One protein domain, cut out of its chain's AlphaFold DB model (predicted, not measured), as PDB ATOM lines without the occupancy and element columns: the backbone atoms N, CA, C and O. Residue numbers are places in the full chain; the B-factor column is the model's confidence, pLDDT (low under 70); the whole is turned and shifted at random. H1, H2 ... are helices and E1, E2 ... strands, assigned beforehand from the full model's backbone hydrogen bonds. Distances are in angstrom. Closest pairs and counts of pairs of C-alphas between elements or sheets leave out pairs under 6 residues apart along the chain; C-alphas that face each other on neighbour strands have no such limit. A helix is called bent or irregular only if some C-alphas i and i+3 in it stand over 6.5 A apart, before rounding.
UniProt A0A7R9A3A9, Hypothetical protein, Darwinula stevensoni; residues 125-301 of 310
ATOM      1  N   VAL A 125       4.722 106.435  -6.485       96.69
ATOM      2  CA  VAL A 125       3.910 107.352  -7.287       96.69
ATOM      3  C   VAL A 125       2.847 106.548  -8.023       96.69
ATOM      4  O   VAL A 125       3.158 105.765  -8.919       96.69
ATOM      5  N   GLY A 126       1.587 106.748  -7.657       97.00
ATOM      6  CA  GLY A 126       0.447 106.150  -8.340       97.00
ATOM      7  C   GLY A 126      -0.174 107.104  -9.350       97.00
ATOM      8  O   GLY A 126      -0.259 108.301  -9.092       97.00
ATOM      9  N   CYS A 127      -0.642 106.588 -10.481       97.56
ATOM     10  CA  CYS A 127      -1.384 107.345 -11.483       97.56
ATOM     11  C   CYS A 127      -2.795 106.773 -11.663       97.56
ATOM     12  O   CYS A 127      -2.956 105.590 -11.967       97.56
ATOM     13  N   ILE A 128      -3.812 107.626 -11.519       96.94
ATOM     14  CA  ILE A 128      -5.231 107.291 -11.692       96.94
ATOM     15  C   ILE A 128      -5.924 108.286 -12.632       96.94
ATOM     16  O   ILE A 128      -5.424 109.384 -12.875       96.94
ATOM     17  N   GLY A 129      -7.076 107.903 -13.183       95.56
ATOM     18  CA  GLY A 129      -7.867 108.748 -14.088       95.56
ATOM     19  C   GLY A 129      -8.711 107.942 -15.078       95.56
ATOM     20  O   GLY A 129      -8.636 106.710 -15.124       95.56
ATOM     21  N   LEU A 130      -9.504 108.644 -15.887       94.69
ATOM     22  CA  LEU A 130     -10.423 108.051 -16.867       94.69
ATOM     23  C   LEU A 130      -9.693 107.428 -18.073       94.69
ATOM     24  O   LEU A 130      -8.463 107.481 -18.192       94.69
ATOM     25  N   GLN A 131     -10.438 106.783 -18.973       93.75
ATOM     26  CA  GLN A 131      -9.902 106.274 -20.242       93.75
ATOM     27  C   GLN A 131      -9.466 107.432 -21.154       93.75
ATOM     28  O   GLN A 131     -10.046 108.507 -21.108       93.75
ATOM     29  N   GLY A 132      -8.405 107.238 -21.942       92.38
ATOM     30  CA  GLY A 132      -7.959 108.231 -22.929       92.38
ATOM     31  C   GLY A 132      -7.245 109.476 -22.380       92.38
ATOM     32  O   GLY A 132      -6.634 110.206 -23.158       92.38
ATOM     33  N   VAL A 133      -7.212 109.711 -21.062       94.25
ATOM     34  CA  VAL A 133      -6.593 110.926 -20.477       94.25
ATOM     35  C   VAL A 133      -5.057 110.965 -20.559       94.25
ATOM     36  O   VAL A 133      -4.450 111.983 -20.250       94.25
ATOM     37  N   GLY A 134      -4.392 109.873 -20.962       93.81
ATOM     38  CA  GLY A 134      -2.931 109.832 -21.154       93.81
ATOM     39  C   GLY A 134      -2.081 109.468 -19.925       93.81
ATOM     40  O   GLY A 134      -0.895 109.787 -19.903       93.81
ATOM     41  N   LYS A 135      -2.657 108.780 -18.927       95.19
ATOM     42  CA  LYS A 135      -1.981 108.309 -17.690       95.19
ATOM     43  C   LYS A 135      -0.642 107.619 -17.954       95.19
ATOM     44  O   LYS A 135       0.402 108.109 -17.535       95.19
ATOM     45  N   SER A 136      -0.677 106.524 -18.709       95.06
ATOM     46  CA  SER A 136       0.480 105.674 -18.996       95.06
ATOM     47  C   SER A 136       1.567 106.432 -19.761       95.06
ATOM     48  O   SER A 136       2.752 106.241 -19.504       95.06
ATOM     49  N   THR A 137       1.181 107.359 -20.644       94.06
ATOM     50  CA  THR A 137       2.118 108.233 -21.360       94.06
ATOM     51  C   THR A 137       2.808 109.206 -20.406       94.06
ATOM     52  O   THR A 137       4.031 109.286 -20.412       94.06
ATOM     53  N   ILE A 138       2.054 109.911 -19.554       94.62
ATOM     54  CA  ILE A 138       2.623 110.840 -18.562       94.62
ATOM     55  C   ILE A 138       3.563 110.094 -17.615       94.62
ATOM     56  O   ILE A 138       4.683 110.543 -17.384       94.62
ATOM     57  N   LEU A 139       3.141 108.934 -17.113       94.50
ATOM     58  CA  LEU A 139       3.946 108.131 -16.201       94.50
ATOM     59  C   LEU A 139       5.234 107.636 -16.873       94.50
ATOM     60  O   LEU A 139       6.309 107.757 -16.298       94.50
ATOM     61  N   SER A 140       5.159 107.176 -18.126       93.94
ATOM     62  CA  SER A 140       6.340 106.797 -18.912       93.94
ATOM     63  C   SER A 140       7.310 107.957 -19.137       93.94
ATOM     64  O   SER A 140       8.522 107.751 -19.080       93.94
ATOM     65  N   LEU A 141       6.806 109.174 -19.358       92.81
ATOM     66  CA  LEU A 141       7.643 110.372 -19.481       92.81
ATOM     67  C   LEU A 141       8.336 110.719 -18.156       92.81
ATOM     68  O   LEU A 141       9.516 111.068 -18.163       92.81
ATOM     69  N   LEU A 142       7.645 110.563 -17.022       91.81
ATOM     70  CA  LEU A 142       8.234 110.741 -15.689       91.81
ATOM     71  C   LEU A 142       9.311 109.692 -15.379       91.81
ATOM     72  O   LEU A 142      10.289 110.009 -14.709       91.81
ATOM     73  N   CYS A 143       9.183 108.478 -15.919       88.94
ATOM     74  CA  CYS A 143      10.199 107.427 -15.815       88.94
ATOM     75  C   CYS A 143      11.443 107.657 -16.698       88.94
ATOM     76  O   CYS A 143      12.331 106.805 -16.716       88.94
ATOM     77  N   GLY A 144      11.516 108.756 -17.460       84.12
ATOM     78  CA  GLY A 144      12.627 109.050 -18.373       84.12
ATOM     79  C   GLY A 144      12.402 108.606 -19.824       84.12
ATOM     80  O   GLY A 144      13.338 108.637 -20.628       84.12
ATOM     81  N   GLY A 145      11.174 108.216 -20.182       82.88
ATOM     82  CA  GLY A 145      10.787 107.952 -21.565       82.88
ATOM     83  C   GLY A 145      10.965 109.195 -22.441       82.88
ATOM     84  O   GLY A 145      10.665 110.318 -22.037       82.88
ATOM     85  N   LYS A 146      11.455 109.008 -23.669       82.94
ATOM     86  CA  LYS A 146      11.637 110.108 -24.627       82.94
ATOM     87  C   LYS A 146      10.416 110.207 -25.533       82.94
ATOM     88  O   LYS A 146      10.028 109.212 -26.129       82.94
ATOM     89  N   LEU A 147       9.874 111.414 -25.717       76.56
ATOM     90  CA  LEU A 147       8.715 111.662 -26.595       76.56
ATOM     91  C   LEU A 147       8.891 111.102 -28.018       76.56
ATOM     92  O   LEU A 147       7.924 110.663 -28.629       76.56
ATOM     93  N   ASN A 148      10.128 111.084 -28.521       76.56
ATOM     94  CA  ASN A 148      10.449 110.626 -29.873       76.56
ATOM     95  C   ASN A 148      10.640 109.104 -29.984       76.56
ATOM     96  O   ASN A 148      10.831 108.603 -31.088       76.56
ATOM     97  N   ASP A 149      10.645 108.376 -28.864       81.12
ATOM     98  CA  ASP A 149      10.880 106.935 -28.842       81.12
ATOM     99  C   ASP A 149       9.853 106.230 -27.955       81.12
ATOM    100  O   ASP A 149      10.104 105.917 -26.790       81.12
ATOM    101  N   SER A 150       8.686 105.934 -28.526       74.69
ATOM    102  CA  SER A 150       7.623 105.194 -27.838       74.69
ATOM    103  C   SER A 150       8.051 103.786 -27.407       74.69
ATOM    104  O   SER A 150       7.423 103.218 -26.520       74.69
ATOM    105  N   LYS A 151       9.129 103.217 -27.974       76.19
ATOM    106  CA  LYS A 151       9.664 101.914 -27.538       76.19
ATOM    107  C   LYS A 151      10.433 102.009 -26.221       76.19
ATOM    108  O   LYS A 151      10.644 100.991 -25.573       76.19
ATOM    109  N   SER A 152      10.828 103.219 -25.824       81.50
ATOM    110  CA  SER A 152      11.468 103.481 -24.532       81.50
ATOM    111  C   SER A 152      10.477 103.564 -23.370       81.50
ATOM    112  O   SER A 152      10.904 103.657 -22.222       81.50
ATOM    113  N   PHE A 153       9.166 103.561 -23.639       88.75
ATOM    114  CA  PHE A 153       8.145 103.770 -22.616       88.75
ATOM    115  C   PHE A 153       7.949 102.513 -21.758       88.75
ATOM    116  O   PHE A 153       7.555 101.472 -22.286       88.75
ATOM    117  N   PRO A 154       8.155 102.588 -20.426       90.25
ATOM    118  CA  PRO A 154       7.927 101.442 -19.549       90.25
ATOM    119  C   PRO A 154       6.451 101.039 -19.460       90.25
ATOM    120  O   PRO A 154       6.134  99.854 -19.318       90.25
ATOM    121  N   PHE A 155       5.542 102.012 -19.542       92.75
ATOM    122  CA  PHE A 155       4.101 101.790 -19.611       92.75
ATOM    123  C   PHE A 155       3.622 101.955 -21.049       92.75
ATOM    124  O   PHE A 155       3.870 102.982 -21.685       92.75
ATOM    125  N   MET A 156       2.918 100.939 -21.545       89.56
ATOM    126  CA  MET A 156       2.385 100.924 -22.903       89.56
ATOM    127  C   MET A 156       1.341 102.029 -23.071       89.56
ATOM    128  O   MET A 156       0.359 102.082 -22.330       89.56
ATOM    129  N   ALA A 157       1.557 102.900 -24.052       88.31
ATOM    130  CA  ALA A 157       0.540 103.845 -24.488       88.31
ATOM    131  C   ALA A 157      -0.546 103.124 -25.307       88.31
ATOM    132  O   ALA A 157      -0.333 102.022 -25.817       88.31
ATOM    133  N   GLU A 158      -1.715 103.751 -25.410       87.81
ATOM    134  CA  GLU A 158      -2.804 103.288 -26.272       87.81
ATOM    135  C   GLU A 158      -2.365 103.328 -27.742       87.81
ATOM    136  O   GLU A 158      -1.752 104.301 -28.192       87.81
ATOM    137  N   THR A 159      -2.637 102.245 -28.468       88.50
ATOM    138  CA  THR A 159      -2.337 102.133 -29.903       88.50
ATOM    139  C   THR A 159      -3.454 102.762 -30.747       88.50
ATOM    140  O   THR A 159      -4.592 102.840 -30.278       88.50
ATOM    141  N   PRO A 160      -3.173 103.209 -31.986       87.31
ATOM    142  CA  PRO A 160      -4.204 103.740 -32.881       87.31
ATOM    143  C   PRO A 160      -5.365 102.763 -33.096       87.31
ATOM    144  O   PRO A 160      -6.520 103.172 -33.082       87.31
ATOM    145  N   GLU A 161      -5.072 101.468 -33.201       90.56
ATOM    146  CA  GLU A 161      -6.079 100.425 -33.388       90.56
ATOM    147  C   GLU A 161      -6.994 100.300 -32.160       90.56
ATOM    148  O   GLU A 161      -8.211 100.181 -32.287       90.56
ATOM    149  N   GLN A 162      -6.428 100.378 -30.950       89.12
ATOM    150  CA  GLN A 162      -7.216 100.388 -29.711       89.12
ATOM    151  C   GLN A 162      -8.081 101.641 -29.600       89.12
ATOM    152  O   GLN A 162      -9.218 101.552 -29.142       89.12
ATOM    153  N   LEU A 163      -7.571 102.790 -30.043       90.06
ATOM    154  CA  LEU A 163      -8.328 104.038 -30.057       90.06
ATOM    155  C   LEU A 163      -9.531 103.949 -31.008       90.06
ATOM    156  O   LEU A 163     -10.636 104.329 -30.625       90.06
ATOM    157  N   GLU A 164      -9.341 103.396 -32.209       91.44
ATOM    158  CA  GLU A 164     -10.422 103.159 -33.177       91.44
ATOM    159  C   GLU A 164     -11.495 102.211 -32.622       91.44
ATOM    160  O   GLU A 164     -12.690 102.438 -32.815       91.44
ATOM    161  N   MET A 165     -11.080 101.195 -31.862       91.81
ATOM    162  CA  MET A 165     -11.977 100.239 -31.206       91.81
ATOM    163  C   MET A 165     -12.507 100.717 -29.845       91.81
ATOM    164  O   MET A 165     -13.283 100.005 -29.206       91.81
ATOM    165  N   SER A 166     -12.111 101.911 -29.386       90.56
ATOM    166  CA  SER A 166     -12.421 102.445 -28.050       90.56
ATOM    167  C   SER A 166     -12.029 101.506 -26.895       90.56
ATOM    168  O   SER A 166     -12.664 101.501 -25.839       90.56
ATOM    169  N   GLU A 167     -10.965 100.723 -27.061       90.38
ATOM    170  CA  GLU A 167     -10.510  99.721 -26.099       90.38
ATOM    171  C   GLU A 167      -9.455 100.280 -25.132       90.38
ATOM    172  O   GLU A 167      -8.553 101.015 -25.519       90.38
ATOM    173  N   HIS A 168      -9.521  99.900 -23.854       91.12
ATOM    174  CA  HIS A 168      -8.481 100.244 -22.887       91.12
ATOM    175  C   HIS A 168      -7.194  99.432 -23.105       91.12
ATOM    176  O   HIS A 168      -7.212  98.215 -23.286       91.12
ATOM    177  N   CYS A 169      -6.046 100.095 -22.957       89.88
ATOM    178  CA  CYS A 169      -4.740  99.433 -22.997       89.88
ATOM    179  C   CYS A 169      -4.357  98.807 -21.635       89.88
ATOM    180  O   CYS A 169      -4.096  97.602 -21.532       89.88
ATOM    181  N   THR A 170      -4.374  99.601 -20.557       89.50
ATOM    182  CA  THR A 170      -3.960  99.151 -19.216       89.50
ATOM    183  C   THR A 170      -5.015  98.264 -18.556       89.50
ATOM    184  O   THR A 170      -6.161  98.669 -18.380       89.50
ATOM    185  N   ASN A 171      -4.600  97.065 -18.141       90.12
ATOM    186  CA  ASN A 171      -5.433  96.058 -17.488       90.12
ATOM    187  C   ASN A 171      -4.941  95.775 -16.062       90.12
ATOM    188  O   ASN A 171      -3.824  95.278 -15.896       90.12
ATOM    189  N   GLY A 172      -5.779  96.027 -15.053       91.56
ATOM    190  CA  GLY A 172      -5.416  95.901 -13.640       91.56
ATOM    191  C   GLY A 172      -4.472  97.010 -13.170       91.56
ATOM    192  O   GLY A 172      -4.652  98.175 -13.521       91.56
ATOM    193  N   ILE A 173      -3.463  96.652 -12.373       94.81
ATOM    194  CA  ILE A 173      -2.407  97.581 -11.931       94.81
ATOM    195  C   ILE A 173      -1.091  97.125 -12.535       94.81
ATOM    196  O   ILE A 173      -0.753  95.940 -12.458       94.81
ATOM    197  N   ARG A 174      -0.331  98.060 -13.102       94.44
ATOM    198  CA  ARG A 174       1.046  97.816 -13.537       94.44
ATOM    199  C   ARG A 174       2.038  98.504 -12.613       94.44
ATOM    200  O   ARG A 174       1.772  99.601 -12.140       94.44
ATOM    201  N   ILE A 175       3.183  97.867 -12.399       94.56
ATOM    202  CA  ILE A 175       4.283  98.356 -11.567       94.56
ATOM    203  C   ILE A 175       5.552  98.514 -12.400       94.56
ATOM    204  O   ILE A 175       5.856  97.682 -13.259       94.56
ATOM    205  N   PHE A 176       6.299  99.577 -12.129       93.88
ATOM    206  CA  PHE A 176       7.638  99.795 -12.655       93.88
ATOM    207  C   PHE A 176       8.528 100.401 -11.569       93.88
ATOM    208  O   PHE A 176       8.223 101.469 -11.043       93.88
ATOM    209  N   ALA A 177       9.627  99.728 -11.238       91.44
ATOM    210  CA  ALA A 177      10.632 100.215 -10.304       91.44
ATOM    211  C   ALA A 177      11.815 100.809 -11.081       91.44
ATOM    212  O   ALA A 177      12.457 100.125 -11.879       91.44
ATOM    213  N   SER A 178      12.088 102.093 -10.850       86.94
ATOM    214  CA  SER A 178      13.242 102.794 -11.413       86.94
ATOM    215  C   SER A 178      14.510 102.546 -10.588       86.94
ATOM    216  O   SER A 178      14.448 102.276  -9.387       86.94
ATOM    217  N   PHE A 179      15.676 102.732 -11.214       80.00
ATOM    218  CA  PHE A 179      16.980 102.702 -10.540       80.00
ATOM    219  C   PHE A 179      17.112 103.782  -9.452       80.00
ATOM    220  O   PHE A 179      17.890 103.627  -8.515       80.00
ATOM    221  N   GLU A 180      16.324 104.858  -9.540       81.50
ATOM    222  CA  GLU A 180      16.298 105.959  -8.566       81.50
ATOM    223  C   GLU A 180      15.476 105.648  -7.302       81.50
ATOM    224  O   GLU A 180      15.216 106.545  -6.505       81.50
ATOM    225  N   ARG A 181      15.074 104.383  -7.089       84.81
ATOM    226  CA  ARG A 181      14.233 103.944  -5.951       84.81
ATOM    227  C   ARG A 181      12.844 104.593  -5.944       84.81
ATOM    228  O   ARG A 181      12.243 104.824  -4.893       84.81
ATOM    229  N   VAL A 182      12.328 104.866  -7.142       91.06
ATOM    230  CA  VAL A 182      10.953 105.320  -7.359       91.06
ATOM    231  C   VAL A 182      10.147 104.175  -7.957       91.06
ATOM    232  O   VAL A 182      10.509 103.629  -9.000       91.06
ATOM    233  N   ILE A 183       9.061 103.814  -7.285       93.69
ATOM    234  CA  ILE A 183       8.084 102.825  -7.720       93.69
ATOM    235  C   ILE A 183       6.914 103.576  -8.344       93.69
ATOM    236  O   ILE A 183       6.248 104.379  -7.693       93.69
ATOM    237  N   PHE A 184       6.650 103.293  -9.610       95.69
ATOM    238  CA  PHE A 184       5.539 103.850 -10.360       95.69
ATOM    239  C   PHE A 184       4.435 102.810 -10.504       95.69
ATOM    240  O   PHE A 184       4.699 101.668 -10.890       95.69
ATOM    241  N   LEU A 185       3.200 103.216 -10.220       96.56
ATOM    242  CA  LEU A 185       2.006 102.388 -10.355       96.56
ATOM    243  C   LEU A 185       1.049 103.016 -11.374       96.56
ATOM    244  O   LEU A 185       0.605 104.148 -11.191       96.56
ATOM    245  N   ASP A 186       0.713 102.274 -12.428       96.38
ATOM    246  CA  ASP A 186      -0.282 102.675 -13.429       96.38
ATOM    247  C   ASP A 186      -1.566 101.879 -13.228       96.38
ATOM    248  O   ASP A 186      -1.561 100.643 -13.283       96.38
ATOM    249  N   MET A 187      -2.667 102.583 -12.987       95.38
ATOM    250  CA  MET A 187      -3.975 101.973 -12.804       95.38
ATOM    251  C   MET A 187      -4.732 101.885 -14.133       95.38
ATOM    252  O   MET A 187      -4.725 102.818 -14.942       95.38
ATOM    253  N   GLN A 188      -5.465 100.785 -14.332       94.56
ATOM    254  CA  GLN A 188      -6.506 100.707 -15.358       94.56
ATOM    255  C   GLN A 188      -7.453 101.921 -15.290       94.56
ATOM    256  O   GLN A 188      -7.652 102.491 -14.212       94.56
ATOM    257  N   PRO A 189      -8.058 102.335 -16.415       94.56
ATOM    258  CA  PRO A 189      -8.922 103.506 -16.425       94.56
ATOM    259  C   PRO A 189     -10.136 103.339 -15.502       94.56
ATOM    260  O   PRO A 189     -10.822 102.315 -15.522       94.56
ATOM    261  N   LEU A 190     -10.403 104.377 -14.708       93.94
ATOM    262  CA  LEU A 190     -11.557 104.447 -13.815       93.94
ATOM    263  C   LEU A 190     -12.847 104.568 -14.627       93.94
ATOM    264  O   LEU A 190     -12.872 105.291 -15.622       93.94
ATOM    265  N   MET A 191     -13.909 103.887 -14.179       89.44
ATOM    266  CA  MET A 191     -15.261 103.998 -14.752       89.44
ATOM    267  C   MET A 191     -15.300 103.818 -16.282       89.44
ATOM    268  O   MET A 191     -16.056 104.479 -16.988       89.44
ATOM    269  N   SER A 192     -14.436 102.950 -16.816       91.00
ATOM    270  CA  SER A 192     -14.234 102.805 -18.257       91.00
ATOM    271  C   SER A 192     -15.340 101.968 -18.921       91.00
ATOM    272  O   SER A 192     -15.546 100.815 -18.523       91.00
ATOM    273  N   PRO A 193     -15.985 102.473 -19.995       91.19
ATOM    274  CA  PRO A 193     -16.951 101.700 -20.778       91.19
ATOM    275  C   PRO A 193     -16.348 100.446 -21.418       91.19
ATOM    276  O   PRO A 193     -17.014  99.426 -21.519       91.19
ATOM    277  N   SER A 194     -15.076 100.484 -21.817       92.12
ATOM    278  CA  SER A 194     -14.423  99.319 -22.425       92.12
ATOM    279  C   SER A 194     -14.061  98.240 -21.401       92.12
ATOM    280  O   SER A 194     -14.101  97.052 -21.712       92.12
ATOM    281  N   VAL A 195     -13.741  98.629 -20.160       90.56
ATOM    282  CA  VAL A 195     -13.624  97.679 -19.041       90.56
ATOM    283  C   VAL A 195     -14.991  97.060 -18.749       90.56
ATOM    284  O   VAL A 195     -15.081  95.848 -18.555       90.56
ATOM    285  N   MET A 196     -16.056  97.869 -18.791       90.19
ATOM    286  CA  MET A 196     -17.431  97.401 -18.628       90.19
ATOM    287  C   MET A 196     -17.833  96.390 -19.696       90.19
ATOM    288  O   MET A 196     -18.281  95.303 -19.348       90.19
ATOM    289  N   ASP A 197     -17.629  96.702 -20.973       90.62
ATOM    290  CA  ASP A 197     -17.971  95.807 -22.079       90.62
ATOM    291  C   ASP A 197     -17.217  94.470 -21.977       90.62
ATOM    292  O   ASP A 197     -17.806  93.393 -22.094       90.62
ATOM    293  N   ARG A 198     -15.927  94.507 -21.619       87.50
ATOM    294  CA  ARG A 198     -15.134  93.291 -21.398       87.50
ATOM    295  C   ARG A 198     -15.668  92.431 -20.249       87.50
ATOM    296  O   ARG A 198     -15.629  91.202 -20.339       87.50
ATOM    297  N   LEU A 199     -16.140  93.052 -19.169       85.25
ATOM    298  CA  LEU A 199     -16.780  92.348 -18.055       85.25
ATOM    299  C   LEU A 199     -18.156  91.792 -18.461       85.25
ATOM    300  O   LEU A 199     -18.434  90.628 -18.176       85.25
ATOM    301  N   ALA A 200     -18.961  92.561 -19.201       87.00
ATOM    302  CA  ALA A 200     -20.275  92.157 -19.708       87.00
ATOM    303  C   ALA A 200     -20.190  90.914 -20.607       87.00
ATOM    304  O   ALA A 200     -20.944  89.954 -20.457       87.00
ATOM    305  N   GLN A 201     -19.209  90.870 -21.512       85.06
ATOM    306  CA  GLN A 201     -18.983  89.710 -22.383       85.06
ATOM    307  C   GLN A 201     -18.657  88.428 -21.595       85.06
ATOM    308  O   GLN A 201     -18.934  87.318 -22.060       85.06
ATOM    309  N   LYS A 202     -18.094  88.570 -20.390       73.62
ATOM    310  CA  LYS A 202     -17.722  87.465 -19.497       73.62
ATOM    311  C   LYS A 202     -18.836  87.038 -18.535       73.62
ATOM    312  O   LYS A 202     -18.729  85.945 -17.975       73.62
ATOM    313  N   GLU A 203     -19.921  87.806 -18.402       65.31
ATOM    314  CA  GLU A 203     -21.094  87.490 -17.558       65.31
ATOM    315  C   GLU A 203     -21.667  86.098 -17.795       65.31
ATOM    316  O   GLU A 203     -22.120  85.434 -16.868       65.31
ATOM    317  N   LYS A 204     -21.584  85.596 -19.033       58.84
ATOM    318  CA  LYS A 204     -22.055  84.246 -19.377       58.84
ATOM    319  C   LYS A 204     -21.348  83.133 -18.586       58.84
ATOM    320  O   LYS A 204     -21.759  81.979 -18.685       58.84
ATOM    321  N   LYS A 205     -20.290  83.451 -17.827       57.44
ATOM    322  CA  LYS A 205     -19.465  82.508 -17.064       57.44
ATOM    323  C   LYS A 205     -19.424  82.777 -15.546       57.44
ATOM    324  O   LYS A 205     -19.008  81.877 -14.822       57.44
ATOM    325  N   TYR A 206     -19.861  83.947 -15.058       52.97
ATOM    326  CA  TYR A 206     -19.776  84.333 -13.638       52.97
ATOM    327  C   TYR A 206     -20.962  85.207 -13.200       52.97
ATOM    328  O   TYR A 206     -21.352  86.126 -13.911       52.97
ATOM    329  N   SER A 207     -21.512  84.933 -12.012       58.47
ATOM    330  CA  SER A 207     -22.498  85.802 -11.352       58.47
ATOM    331  C   SER A 207     -21.802  87.037 -10.782       58.47
ATOM    332  O   SER A 207     -20.718  86.907 -10.219       58.47
ATOM    333  N   PHE A 208     -22.427  88.212 -10.869       65.56
ATOM    334  CA  PHE A 208     -21.935  89.389 -10.155       65.56
ATOM    335  C   PHE A 208     -22.240  89.297  -8.670       65.56
ATOM    336  O   PHE A 208     -23.388  89.076  -8.285       65.56
ATOM    337  N   ASP A 209     -21.236  89.577  -7.848       67.12
ATOM    338  CA  ASP A 209     -21.385  89.600  -6.392       67.12
ATOM    339  C   ASP A 209     -22.279  90.759  -5.913       67.12
ATOM    340  O   ASP A 209     -22.885  90.684  -4.845       67.12
ATOM    341  N   TYR A 210     -22.413  91.819  -6.723       72.12
ATOM    342  CA  TYR A 210     -23.108  93.065  -6.366       72.12
ATOM    343  C   TYR A 210     -24.384  93.327  -7.181       72.12
ATOM    344  O   TYR A 210     -24.867  94.458  -7.257       72.12
ATOM    345  N   GLY A 211     -24.943  92.287  -7.807       75.44
ATOM    346  CA  GLY A 211     -26.241  92.315  -8.492       75.44
ATOM    347  C   GLY A 211     -26.251  92.963  -9.882       75.44
ATOM    348  O   GLY A 211     -26.887  92.427 -10.784       75.44
ATOM    349  N   CYS A 212     -25.539  94.075 -10.087       83.38
ATOM    350  CA  CYS A 212     -25.427  94.760 -11.381       83.38
ATOM    351  C   CYS A 212     -23.960  95.016 -11.760       83.38
ATOM    352  O   CYS A 212     -23.119  95.313 -10.903       83.38
ATOM    353  N   LEU A 213     -23.664  94.956 -13.063       85.81
ATOM    354  CA  LEU A 213     -22.350  95.272 -13.620       85.81
ATOM    355  C   LEU A 213     -21.900  96.704 -13.285       85.81
ATOM    356  O   LEU A 213     -20.749  96.913 -12.910       85.81
ATOM    357  N   HIS A 214     -22.812  97.679 -13.360       86.56
ATOM    358  CA  HIS A 214     -22.515  99.083 -13.058       86.56
ATOM    359  C   HIS A 214     -21.985  99.254 -11.630       86.56
ATOM    360  O   HIS A 214     -20.892  99.777 -11.427       86.56
ATOM    361  N   THR A 215     -22.720  98.719 -10.652       89.44
ATOM    362  CA  THR A 215     -22.341  98.753  -9.235       89.44
ATOM    363  C   THR A 215     -21.015  98.038  -8.987       89.44
ATOM    364  O   THR A 215     -20.198  98.499  -8.196       89.44
ATOM    365  N   THR A 216     -20.772  96.924  -9.683       88.06
ATOM    366  CA  THR A 216     -19.516  96.171  -9.563       88.06
ATOM    367  C   THR A 216     -18.318  97.021  -9.992       88.06
ATOM    368  O   THR A 216     -17.312  97.061  -9.289       88.06
ATOM    369  N   ILE A 217     -18.436  97.753 -11.100       89.31
ATOM    370  CA  ILE A 217     -17.365  98.621 -11.613       89.31
ATOM    371  C   ILE A 217     -17.137  99.825 -10.706       89.31
ATOM    372  O   ILE A 217     -15.988 100.193 -10.469       89.31
ATOM    373  N   GLU A 218     -18.204 100.418 -10.170       90.75
ATOM    374  CA  GLU A 218     -18.103 101.510  -9.197       90.75
ATOM    375  C   GLU A 218     -17.379 101.068  -7.925       90.75
ATOM    376  O   GLU A 218     -16.441 101.733  -7.483       90.75
ATOM    377  N   ILE A 219     -17.764  99.915  -7.368       90.50
ATOM    378  CA  ILE A 219     -17.114  99.335  -6.188       90.50
ATOM    379  C   ILE A 219     -15.652  99.000  -6.497       90.50
ATOM    380  O   ILE A 219     -14.776  99.319  -5.694       90.50
ATOM    381  N   GLN A 220     -15.361  98.417  -7.664       89.50
ATOM    382  CA  GLN A 220     -13.991  98.110  -8.074       89.50
ATOM    383  C   GLN A 220     -13.147  99.385  -8.211       89.50
ATOM    384  O   GLN A 220     -12.020  99.436  -7.720       89.50
ATOM    385  N   ALA A 221     -13.675 100.432  -8.847       92.81
ATOM    386  CA  ALA A 221     -12.992 101.717  -8.964       92.81
ATOM    387  C   ALA A 221     -12.696 102.306  -7.577       92.81
ATOM    388  O   ALA A 221     -11.572 102.726  -7.311       92.81
ATOM    389  N   LEU A 222     -13.675 102.261  -6.672       92.94
ATOM    390  CA  LEU A 222     -13.556 102.753  -5.306       92.94
ATOM    391  C   LEU A 222     -12.497 101.985  -4.493       92.94
ATOM    392  O   LEU A 222     -11.641 102.607  -3.867       92.94
ATOM    393  N   GLN A 223     -12.499 100.650  -4.554       91.31
ATOM    394  CA  GLN A 223     -11.509  99.792  -3.888       91.31
ATOM    395  C   GLN A 223     -10.084 100.074  -4.371       91.31
ATOM    396  O   GLN A 223      -9.150 100.144  -3.575       91.31
ATOM    397  N   MET A 224      -9.912 100.263  -5.675       92.06
ATOM    398  CA  MET A 224      -8.603 100.483  -6.280       92.06
ATOM    399  C   MET A 224      -8.063 101.890  -5.997       92.06
ATOM    400  O   MET A 224      -6.876 102.045  -5.715       92.06
ATOM    401  N   VAL A 225      -8.924 102.913  -6.004       94.56
ATOM    402  CA  VAL A 225      -8.531 104.267  -5.579       94.56
ATOM    403  C   VAL A 225      -8.182 104.270  -4.092       94.56
ATOM    404  O   VAL A 225      -7.151 104.827  -3.720       94.56
ATOM    405  N   ALA A 226      -8.966 103.596  -3.245       92.69
ATOM    406  CA  ALA A 226      -8.658 103.464  -1.822       92.69
ATOM    407  C   ALA A 226      -7.319 102.744  -1.604       92.69
ATOM    408  O   ALA A 226      -6.514 103.179  -0.785       92.69
ATOM    409  N   LEU A 227      -7.028 101.693  -2.377       91.56
ATOM    410  CA  LEU A 227      -5.725 101.030  -2.363       91.56
ATOM    411  C   LEU A 227      -4.597 102.018  -2.690       91.56
ATOM    412  O   LEU A 227      -3.655 102.132  -1.911       91.56
ATOM    413  N   PHE A 228      -4.708 102.772  -3.789       93.88
ATOM    414  CA  PHE A 228      -3.702 103.765  -4.187       93.88
ATOM    415  C   PHE A 228      -3.494 104.833  -3.113       93.88
ATOM    416  O   PHE A 228      -2.352 105.196  -2.835       93.88
ATOM    417  N   LEU A 229      -4.571 105.290  -2.469       91.75
ATOM    418  CA  LEU A 229      -4.482 106.270  -1.391       91.75
ATOM    419  C   LEU A 229      -3.784 105.731  -0.128       91.75
ATOM    420  O   LEU A 229      -3.329 106.527   0.686       91.75
ATOM    421  N   ASN A 230      -3.702 104.410   0.046       89.75
ATOM    422  CA  ASN A 230      -3.036 103.784   1.190       89.75
ATOM    423  C   ASN A 230      -1.589 103.359   0.896       89.75
ATOM    424  O   ASN A 230      -0.766 103.378   1.805       89.75
ATOM    425  N   ILE A 231      -1.269 102.970  -0.344       90.06
ATOM    426  CA  ILE A 231       0.067 102.445  -0.696       90.06
ATOM    427  C   ILE A 231       0.989 103.481  -1.349       90.06
ATOM    428  O   ILE A 231       2.198 103.268  -1.418       90.06
ATOM    429  N   CYS A 232       0.440 104.574  -1.886       93.25
ATOM    430  CA  CYS A 232       1.232 105.590  -2.574       93.25
ATOM    431  C   CYS A 232       1.649 106.711  -1.624       93.25
ATOM    432  O   CYS A 232       0.924 107.073  -0.707       93.25
ATOM    433  N   HIS A 233       2.788 107.334  -1.915       92.56
ATOM    434  CA  HIS A 233       3.192 108.595  -1.293       92.56
ATOM    435  C   HIS A 233       2.617 109.793  -2.060       92.56
ATOM    436  O   HIS A 233       2.260 110.813  -1.473       92.56
ATOM    437  N   VAL A 234       2.528 109.665  -3.388       95.19
ATOM    438  CA  VAL A 234       1.947 110.659  -4.294       95.19
ATOM    439  C   VAL A 234       0.956 109.959  -5.216       95.19
ATOM    440  O   VAL A 234       1.287 108.931  -5.805       95.19
ATOM    441  N   VAL A 235      -0.241 110.518  -5.370       96.31
ATOM    442  CA  VAL A 235      -1.255 110.041  -6.318       96.31
ATOM    443  C   VAL A 235      -1.520 111.134  -7.346       96.31
ATOM    444  O   VAL A 235      -2.013 112.211  -7.016       96.31
ATOM    445  N   LEU A 236      -1.190 110.854  -8.602       97.12
ATOM    446  CA  LEU A 236      -1.481 111.701  -9.750       97.12
ATOM    447  C   LEU A 236      -2.892 111.394 -10.251       97.12
ATOM    448  O   LEU A 236      -3.172 110.276 -10.683       97.12
ATOM    449  N   VAL A 237      -3.770 112.390 -10.216       95.81
ATOM    450  CA  VAL A 237      -5.121 112.320 -10.775       95.81
ATOM    451  C   VAL A 237      -5.104 113.020 -12.123       95.81
ATOM    452  O   VAL A 237      -5.125 114.247 -12.191       95.81
ATOM    453  N   VAL A 238      -5.020 112.240 -13.198       95.94
ATOM    454  CA  VAL A 238      -4.942 112.769 -14.562       95.94
ATOM    455  C   VAL A 238      -6.344 112.945 -15.130       95.94
ATOM    456  O   VAL A 238      -7.146 112.008 -15.134       95.94
ATOM    457  N   GLN A 239      -6.625 114.142 -15.632       93.19
ATOM    458  CA  GLN A 239      -7.898 114.525 -16.236       93.19
ATOM    459  C   GLN A 239      -7.626 115.253 -17.552       93.19
ATOM    460  O   GLN A 239      -6.648 115.981 -17.655       93.19
ATOM    461  N   ASP A 240      -8.471 115.062 -18.557       90.81
ATOM    462  CA  ASP A 240      -8.481 115.844 -19.802       90.81
ATOM    463  C   ASP A 240      -9.598 116.899 -19.831       90.81
ATOM    464  O   ASP A 240      -9.797 117.588 -20.828       90.81
ATOM    465  N   PHE A 241     -10.296 117.047 -18.705       84.44
ATOM    466  CA  PHE A 241     -11.289 118.077 -18.454       84.44
ATOM    467  C   PHE A 241     -10.880 118.922 -17.241       84.44
ATOM    468  O   PHE A 241     -10.132 118.480 -16.366       84.44
ATOM    469  N   VAL A 242     -11.378 120.155 -17.190       78.38
ATOM    470  CA  VAL A 242     -10.985 121.158 -16.191       78.38
ATOM    471  C   VAL A 242     -11.463 120.822 -14.781       78.38
ATOM    472  O   VAL A 242     -10.782 121.118 -13.805       78.38
ATOM    473  N   LEU A 243     -12.647 120.231 -14.646       85.19
ATOM    474  CA  LEU A 243     -13.192 119.852 -13.347       85.19
ATOM    475  C   LEU A 243     -14.215 118.735 -13.527       85.19
ATOM    476  O   LEU A 243     -15.356 118.992 -13.908       85.19
ATOM    477  N   ASP A 244     -13.816 117.495 -13.244       88.44
ATOM    478  CA  ASP A 244     -14.753 116.370 -13.203       88.44
ATOM    479  C   ASP A 244     -15.218 116.101 -11.757       88.44
ATOM    480  O   ASP A 244     -14.446 115.562 -10.949       88.44
ATOM    481  N   PRO A 245     -16.475 116.438 -11.402       88.06
ATOM    482  CA  PRO A 245     -17.000 116.207 -10.062       88.06
ATOM    483  C   PRO A 245     -17.109 114.719  -9.710       88.06
ATOM    484  O   PRO A 245     -17.067 114.385  -8.528       88.06
ATOM    485  N   ASN A 246     -17.233 113.819 -10.689       90.44
ATOM    486  CA  ASN A 246     -17.370 112.385 -10.427       90.44
ATOM    487  C   ASN A 246     -16.060 111.802  -9.903       90.44
ATOM    488  O   ASN A 246     -16.063 111.090  -8.901       90.44
ATOM    489  N   ILE A 247     -14.929 112.169 -10.515       91.06
ATOM    490  CA  ILE A 247     -13.603 111.766 -10.031       91.06
ATOM    491  C   ILE A 247     -13.320 112.359  -8.651       91.06
ATOM    492  O   ILE A 247     -12.820 111.652  -7.781       91.06
ATOM    493  N   ILE A 248     -13.672 113.627  -8.416       90.31
ATOM    494  CA  ILE A 248     -13.474 114.261  -7.103       90.31
ATOM    495  C   ILE A 248     -14.272 113.518  -6.027       90.31
ATOM    496  O   ILE A 248     -13.712 113.153  -4.995       90.31
ATOM    497  N   ARG A 249     -15.555 113.236  -6.285       91.50
ATOM    498  CA  ARG A 249     -16.412 112.473  -5.367       91.50
ATOM    499  C   ARG A 249     -15.895 111.060  -5.138       91.50
ATOM    500  O   ARG A 249     -15.926 110.592  -4.007       91.50
ATOM    501  N   LEU A 250     -15.397 110.395  -6.179       92.75
ATOM    502  CA  LEU A 250     -14.815 109.058  -6.070       92.75
ATOM    503  C   LEU A 250     -13.570 109.058  -5.175       92.75
ATOM    504  O   LEU A 250     -13.451 108.205  -4.301       92.75
ATOM    505  N   VAL A 251     -12.666 110.026  -5.357       92.19
ATOM    506  CA  VAL A 251     -11.459 110.165  -4.524       92.19
ATOM    507  C   VAL A 251     -11.831 110.484  -3.074       92.19
ATOM    508  O   VAL A 251     -11.297 109.855  -2.165       92.19
ATOM    509  N   GLN A 252     -12.791 111.386  -2.847       90.38
ATOM    510  CA  GLN A 252     -13.301 111.706  -1.507       90.38
ATOM    511  C   GLN A 252     -13.960 110.496  -0.831       90.38
ATOM    512  O   GLN A 252     -13.738 110.244   0.351       90.38
ATOM    513  N   ALA A 253     -14.750 109.719  -1.574       92.19
ATOM    514  CA  ALA A 253     -15.360 108.497  -1.065       92.19
ATOM    515  C   ALA A 253     -14.300 107.434  -0.732       92.19
ATOM    516  O   ALA A 253     -14.401 106.769   0.294       92.19
ATOM    517  N   ALA A 254     -13.264 107.296  -1.565       92.31
ATOM    518  CA  ALA A 254     -12.164 106.366  -1.331       92.31
ATOM    519  C   ALA A 254     -11.334 106.737  -0.093       92.31
ATOM    520  O   ALA A 254     -10.889 105.853   0.636       92.31
ATOM    521  N   GLU A 255     -11.155 108.033   0.174       87.75
ATOM    522  CA  GLU A 255     -10.459 108.533   1.365       87.75
ATOM    523  C   GLU A 255     -11.157 108.104   2.668       87.75
ATOM    524  O   GLU A 255     -10.488 107.810   3.656       87.75
ATOM    525  N   MET A 256     -12.488 107.969   2.661       87.06
ATOM    526  CA  MET A 256     -13.260 107.489   3.816       87.06
ATOM    527  C   MET A 256     -13.110 105.982   4.085       87.06
ATOM    528  O   MET A 256     -13.506 105.514   5.152       87.06
ATOM    529  N   LEU A 257     -12.560 105.216   3.137       83.50
ATOM    530  CA  LEU A 257     -12.434 103.755   3.216       83.50
ATOM    531  C   LEU A 257     -11.062 103.283   3.700       83.50
ATOM    532  O   LEU A 257     -10.738 102.099   3.568       83.50
ATOM    533  N   LYS A 258     -10.238 104.180   4.252       71.88
ATOM    534  CA  LYS A 258      -8.949 103.780   4.814       71.88
ATOM    535  C   LYS A 258      -9.148 102.725   5.911       71.88
ATOM    536  O   LYS A 258      -9.986 102.913   6.796       71.88
ATOM    537  N   PRO A 259      -8.397 101.610   5.877       67.19
ATOM    538  CA  PRO A 259      -8.435 100.635   6.950       67.19
ATOM    539  C   PRO A 259      -7.843 101.280   8.207       67.19
ATOM    540  O   PRO A 259      -6.630 101.426   8.337       67.19
ATOM    541  N   TYR A 260      -8.705 101.696   9.134       56.41
ATOM    542  CA  TYR A 260      -8.276 102.163  10.448       56.41
ATOM    543  C   TYR A 260      -7.542 101.015  11.163       56.41
ATOM    544  O   TYR A 260      -8.157 100.006  11.505       56.41
ATOM    545  N   GLY A 261      -6.236 101.173  11.401       54.09
ATOM    546  CA  GLY A 261      -5.509 100.357  12.378       54.09
ATOM    547  C   GLY A 261      -4.642  99.213  11.850       54.09
ATOM    548  O   GLY A 261      -4.690  98.124  12.414       54.09
ATOM    549  N   LEU A 262      -3.775  99.450  10.857       55.44
ATOM    550  CA  LEU A 262      -2.618  98.554  10.667       55.44
ATOM    551  C   LEU A 262      -1.578  98.701  11.802       55.44
ATOM    552  O   LEU A 262      -0.856  97.750  12.088       55.44
ATOM    553  N   SER A 263      -1.580  99.831  12.518       47.72
ATOM    554  CA  SER A 263      -0.892 100.032  13.799       47.72
ATOM    555  C   SER A 263      -1.446 101.297  14.482       47.72
ATOM    556  O   SER A 263      -1.607 102.309  13.802       47.72
ATOM    557  N   PRO A 264      -1.763 101.291  15.791       52.75
ATOM    558  CA  PRO A 264      -2.189 102.491  16.524       52.75
ATOM    559  C   PRO A 264      -1.064 103.525  16.731       52.75
ATOM    560  O   PRO A 264      -1.334 104.624  17.209       52.75
ATOM    561  N   GLU A 265       0.178 103.174  16.392       52.88
ATOM    562  CA  GLU A 265       1.377 104.001  16.587       52.88
ATOM    563  C   GLU A 265       1.758 104.800  15.328       52.88
ATOM    564  O   GLU A 265       2.546 105.742  15.416       52.88
ATOM    565  N   ASP A 266       1.202 104.455  14.160       57.53
ATOM    566  CA  ASP A 266       1.553 105.123  12.912       57.53
ATOM    567  C   ASP A 266       0.662 106.354  12.692       57.53
ATOM    568  O   ASP A 266      -0.569 106.236  12.669       57.53
ATOM    569  N   PRO A 267       1.248 107.555  12.521       59.53
ATOM    570  CA  PRO A 267       0.479 108.732  12.159       59.53
ATOM    571  C   PRO A 267      -0.267 108.453  10.856       59.53
ATOM    572  O   PRO A 267       0.292 107.886   9.918       59.53
ATOM    573  N   GLU A 268      -1.532 108.864  10.806       64.25
ATOM    574  CA  GLU A 268      -2.391 108.694   9.641       64.25
ATOM    575  C   GLU A 268      -1.725 109.335   8.412       64.25
ATOM    576  O   GLU A 268      -1.726 110.554   8.231       64.25
ATOM    577  N   SER A 269      -1.074 108.509   7.592       70.19
ATOM    578  CA  SER A 269      -0.362 108.981   6.413       70.19
ATOM    579  C   SER A 269      -1.382 109.258   5.319       70.19
ATOM    580  O   SER A 269      -2.172 108.389   4.928       70.19
ATOM    581  N   PHE A 270      -1.403 110.499   4.842       79.81
ATOM    582  CA  PHE A 270      -2.175 110.885   3.673       79.81
ATOM    583  C   PHE A 270      -1.223 111.101   2.503       79.81
ATOM    584  O   PHE A 270      -0.266 111.870   2.633       79.81
ATOM    585  N   PRO A 271      -1.481 110.460   1.354       88.62
ATOM    586  CA  PRO A 271      -0.691 110.695   0.163       88.62
ATOM    587  C   PRO A 271      -0.890 112.130  -0.314       88.62
ATOM    588  O   PRO A 271      -1.955 112.736  -0.155       88.62
ATOM    589  N   HIS A 272       0.117 112.658  -0.997       92.38
ATOM    590  CA  HIS A 272      -0.036 113.890  -1.751       92.38
ATOM    591  C   HIS A 272      -0.838 113.619  -3.025       92.38
ATOM    592  O   HIS A 272      -0.346 112.979  -3.952       92.38
ATOM    593  N   VAL A 273      -2.068 114.125  -3.089       92.81
ATOM    594  CA  VAL A 273      -2.897 114.052  -4.298       92.81
ATOM    595  C   VAL A 273      -2.602 115.258  -5.189       92.81
ATOM    596  O   VAL A 273      -2.725 116.404  -4.757       92.81
ATOM    597  N   VAL A 274      -2.207 115.004  -6.436       94.25
ATOM    598  CA  VAL A 274      -1.865 116.032  -7.427       94.25
ATOM    599  C   VAL A 274      -2.776 115.881  -8.638       94.25
ATOM    600  O   VAL A 274      -2.738 114.860  -9.321       94.25
ATOM    601  N   PHE A 275      -3.574 116.907  -8.924       92.81
ATOM    602  CA  PHE A 275      -4.390 116.959 -10.136       92.81
ATOM    603  C   PHE A 275      -3.537 117.408 -11.323       92.81
ATOM    604  O   PHE A 275      -2.823 118.410 -11.249       92.81
ATOM    605  N   VAL A 276      -3.600 116.644 -12.412       93.94
ATOM    606  CA  VAL A 276      -2.861 116.892 -13.650       93.94
ATOM    607  C   VAL A 276      -3.867 117.039 -14.782       93.94
ATOM    608  O   VAL A 276      -4.467 116.056 -15.215       93.94
ATOM    609  N   HIS A 277      -4.026 118.265 -15.276       93.19
ATOM    610  CA  HIS A 277      -4.840 118.544 -16.454       93.19
ATOM    611  C   HIS A 277      -4.004 118.314 -17.712       93.19
ATOM    612  O   HIS A 277      -3.044 119.038 -17.981       93.19
ATOM    613  N   ASN A 278      -4.342 117.271 -18.461       93.19
ATOM    614  CA  ASN A 278      -3.740 116.931 -19.739       93.19
ATOM    615  C   ASN A 278      -4.615 117.434 -20.896       93.19
ATOM    616  O   ASN A 278      -5.797 117.688 -20.711       93.19
ATOM    617  N   LYS A 279      -4.044 117.555 -22.102       90.94
ATOM    618  CA  LYS A 279      -4.765 117.967 -23.327       90.94
ATOM    619  C   LYS A 279      -5.511 119.311 -23.204       90.94
ATOM    620  O   LYS A 279      -6.482 119.551 -23.912       90.94
ATOM    621  N   VAL A 280      -5.027 120.180 -22.322       89.19
ATOM    622  CA  VAL A 280      -5.613 121.487 -22.004       89.19
ATOM    623  C   VAL A 280      -5.521 122.431 -23.203       89.19
ATOM    624  O   VAL A 280      -4.476 122.497 -23.860       89.19
ATOM    625  N   HIS A 281      -6.594 123.178 -23.481       87.94
ATOM    626  CA  HIS A 281      -6.572 124.194 -24.531       87.94
ATOM    627  C   HIS A 281      -5.642 125.356 -24.131       87.94
ATOM    628  O   HIS A 281      -5.640 125.755 -22.967       87.94
ATOM    629  N   PRO A 282      -4.869 125.964 -25.054       86.38
ATOM    630  CA  PRO A 282      -3.964 127.069 -24.717       86.38
ATOM    631  C   PRO A 282      -4.629 128.247 -23.984       86.38
ATOM    632  O   PRO A 282      -3.982 128.904 -23.170       86.38
ATOM    633  N   ASP A 283      -5.918 128.486 -24.229       86.12
ATOM    634  CA  ASP A 283      -6.694 129.546 -23.564       86.12
ATOM    635  C   ASP A 283      -6.878 129.307 -22.058       86.12
ATOM    636  O   ASP A 283      -7.025 130.249 -21.284       86.12
ATOM    637  N   GLU A 284      -6.824 128.053 -21.617       82.12
ATOM    638  CA  GLU A 284      -6.915 127.686 -20.202       82.12
ATOM    639  C   GLU A 284      -5.568 127.846 -19.478       82.12
ATOM    640  O   GLU A 284      -5.501 127.771 -18.252       82.12
ATOM    641  N   PHE A 285      -4.485 128.126 -20.215       85.00
ATOM    642  CA  PHE A 285      -3.155 128.373 -19.656       85.00
ATOM    643  C   PHE A 285      -2.941 129.834 -19.212       85.00
ATOM    644  O   PHE A 285      -1.814 130.260 -18.944       85.00
ATOM    645  N   GLN A 286      -4.017 130.621 -19.128       90.19
ATOM    646  CA  GLN A 286      -4.000 131.969 -18.560       90.19
ATOM    647  C   GLN A 286      -3.963 131.918 -17.027       90.19
ATOM    648  O   GLN A 286      -4.519 131.012 -16.401       90.19
ATOM    649  N   ALA A 287      -3.324 132.907 -16.400       90.44
ATOM    650  CA  ALA A 287      -3.164 132.938 -14.945       90.44
ATOM    651  C   ALA A 287      -4.519 132.956 -14.218       90.44
ATOM    652  O   ALA A 287      -4.699 132.264 -13.217       90.44
ATOM    653  N   GLU A 288      -5.484 133.700 -14.753       91.19
ATOM    654  CA  GLU A 288      -6.842 133.826 -14.230       91.19
ATOM    655  C   GLU A 288      -7.593 132.494 -14.299       91.19
ATOM    656  O   GLU A 288      -8.242 132.105 -13.327       91.19
ATOM    657  N   ALA A 289      -7.459 131.769 -15.415       87.88
ATOM    658  CA  ALA A 289      -8.069 130.456 -15.596       87.88
ATOM    659  C   ALA A 289      -7.496 129.447 -14.591       87.88
ATOM    660  O   ALA A 289      -8.251 128.788 -13.882       87.88
ATOM    661  N   ILE A 290      -6.169 129.400 -14.432       88.62
ATOM    662  CA  ILE A 290      -5.510 128.512 -13.462       88.62
ATOM    663  C   ILE A 290      -5.969 128.815 -12.028       88.62
ATOM    664  O   ILE A 290      -6.260 127.892 -11.265       88.62
ATOM    665  N   ILE A 291      -6.071 130.094 -11.650       90.62
ATOM    666  CA  ILE A 291      -6.561 130.493 -10.322       90.62
ATOM    667  C   ILE A 291      -8.024 130.069 -10.139       90.62
ATOM    668  O   ILE A 291      -8.368 129.526  -9.090       90.62
ATOM    669  N   ALA A 292      -8.878 130.264 -11.146       89.31
ATOM    670  CA  ALA A 292     -10.278 129.846 -11.087       89.31
ATOM    671  C   ALA A 292     -10.420 128.326 -10.894       89.31
ATOM    672  O   ALA A 292     -11.238 127.876 -10.084       89.31
ATOM    673  N   ILE A 293      -9.582 127.533 -11.568       87.75
ATOM    674  CA  ILE A 293      -9.522 126.074 -11.410       87.75
ATOM    675  C   ILE A 293      -9.116 125.708  -9.981       87.75
ATOM    676  O   ILE A 293      -9.793 124.920  -9.321       87.75
ATOM    677  N   GLN A 294      -8.056 126.329  -9.460       88.38
ATOM    678  CA  GLN A 294      -7.592 126.098  -8.090       88.38
ATOM    679  C   GLN A 294      -8.684 126.418  -7.065       88.38
ATOM    680  O   GLN A 294      -8.984 125.589  -6.205       88.38
ATOM    681  N   VAL A 295      -9.329 127.583  -7.184       89.25
ATOM    682  CA  VAL A 295     -10.450 127.988  -6.321       89.25
ATOM    683  C   VAL A 295     -11.607 126.989  -6.404       89.25
ATOM    684  O   VAL A 295     -12.211 126.669  -5.379       89.25
ATOM    685  N   SER A 296     -11.888 126.446  -7.590       87.12
ATOM    686  CA  SER A 296     -12.940 125.442  -7.786       87.12
ATOM    687  C   SER A 296     -12.640 124.142  -7.036       87.12
ATOM    688  O   SER A 296     -13.530 123.606  -6.372       87.12
ATOM    689  N   TYR A 297     -11.388 123.673  -7.042       86.12
ATOM    690  CA  TYR A 297     -10.981 122.514  -6.238       86.12
ATOM    691  C   TYR A 297     -11.103 122.770  -4.733       86.12
ATOM    692  O   TYR A 297     -11.621 121.912  -4.017       86.12
ATOM    693  N   PHE A 298     -10.706 123.954  -4.253       82.81
ATOM    694  CA  PHE A 298     -10.855 124.325  -2.839       82.81
ATOM    695  C   PHE A 298     -12.319 124.460  -2.405       82.81
ATOM    696  O   PHE A 298     -12.665 124.108  -1.281       82.81
ATOM    697  N   SER A 299     -13.186 124.945  -3.292       79.88
ATOM    698  CA  SER A 299     -14.613 125.132  -3.001       79.88
ATOM    699  C   SER A 299     -15.388 123.812  -3.043       79.88
ATOM    700  O   SER A 299     -16.334 123.620  -2.285       79.88
ATOM    701  N   THR A 300     -14.979 122.890  -3.920       71.88
ATOM    702  CA  THR A 300     -15.599 121.559  -4.063       71.88
ATOM    703  C   THR A 300     -15.148 120.601  -2.958       71.88
ATOM    704  O   THR A 300     -15.872 119.664  -2.611       71.88
ATOM    705  N   SER A 301     -13.987 120.843  -2.340       62.34
ATOM    706  CA  SER A 301     -13.678 120.244  -1.045       62.34
ATOM    707  C   SER A 301     -14.547 120.889   0.037       62.34
ATOM    708  O   SER A 301     -14.147 121.867   0.663       62.34
TER     709      SER A 301
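This is residues 125 to 301 of the 310 residues of the protein "Hypothetical protein" of Darwinula stevensoni (UniProt A0A7R9A3A9). A twisted five-stranded sheet makes the core, with H1 along one face and the long helix H4 along the other. H5 packs across H4, H3 packs on residues 213 to 217 of H4 and reaches away from the sheet, H6 and H7 lie beyond the edge strand E5, the short H2 lies away from the sheet after a long loop, and residues 261 to 267 stick out. The printed part has 177 residues, with seven named helices and five named strands in the order E1 H1 H2 E2 E3 H3 H4 E4 H5 E5 H6 H7. The sheet is mixed, in the order E2 E3 E1 E4 E5, and the class is mixed, helices and strands. The whole is compact, with a radius of gyration of the C-alphas of 17.4 A and spans of 51 by 49 by 37 A.

The sheet holds E2, residues 173 to 177, E3, residues 182 to 187, E1, residues 125 to 129, E4, residues 234 to 239, and E5, residues 272 to 277. E2 and E3 form an antiparallel hairpin, with N 174 and O 186 at 2.9 A. The other neighbours are parallel: E3 and E1, with N 127 and O 185 at 2.8 A; E1 and E4, with N 236 and O 126 at 2.8 A; E4 and E5, with N 237 and O 274 at 2.8 A. H1, residues 135 to 142, and H4, residues 213 to 231, are on opposite faces of the sheet, giving three layers, helices on both faces of a sheet. H1 lies over E1 at a height over the sheet of 8.1 A, and the closest C-alphas of the two are those of Cys 127 and Lys 135, 6.3 A apart. H4 lies over E1 at a height of 10.9 A and runs along the strands, at 21 degrees to E1 on the local plane. H5, residues 245 to 255, only grazes the sheet with residues 247 to 251. It touches residues 222 to 229 of H4 at a steep tilt of 58 degrees, the same way, with the closest C-alphas, those of Ala 226 and Ala 254, 4.6 A apart. H3, residues 193 to 205, touches H4 with residues 196 to 200 alone, the closest C-alphas being those of Met 196 and Ile 217 at 7.1 A. E3, H3, H4 and E4 form a split strand-helix-strand unit, two strands running the same way with E1 between them; E4, H5 and E5 form an unsplit one, its strands being neighbours. Both crossovers are right-handed. H7, residues 287 to 300, is near H5, and H6, residues 282 to 285, is close to but not clearly touching H7. H2, residues 160 to 164, touches no helix and is not on the sheet. Every O i to N i+4 pair is within hydrogen-bond range in H1, H2, H4, H5 and H7, but 6 of 9 are in H3, and H6 is too short for such a pair.

E1 begins at C-alpha 125 (3.910, 107.352, -7.287). H4 is 26.9 A long, from C-alpha 213 (-22.350, 95.272, -13.620) to C-alpha 231. H7 is 20.1 A long and ends at C-alpha 300 (-15.599, 121.559, -4.063). H3, 19.7 A long, is irregular, but only just: C-alphas 201 and 204 are 7.0 A apart. E3 and E5 are each 16.2 A long and E4 16.0 A.

The two C-alphas farthest apart, those of Lys 205 and Ala 287, are 53.0 A apart. The printed part has no cut. The links H1 to H2 and H5 to E5 are long, with 17 and 16 residues. Mean pLDDT of the printed part is 86.2; residues 203 to 209, 259 to 268 and 301 are under 70.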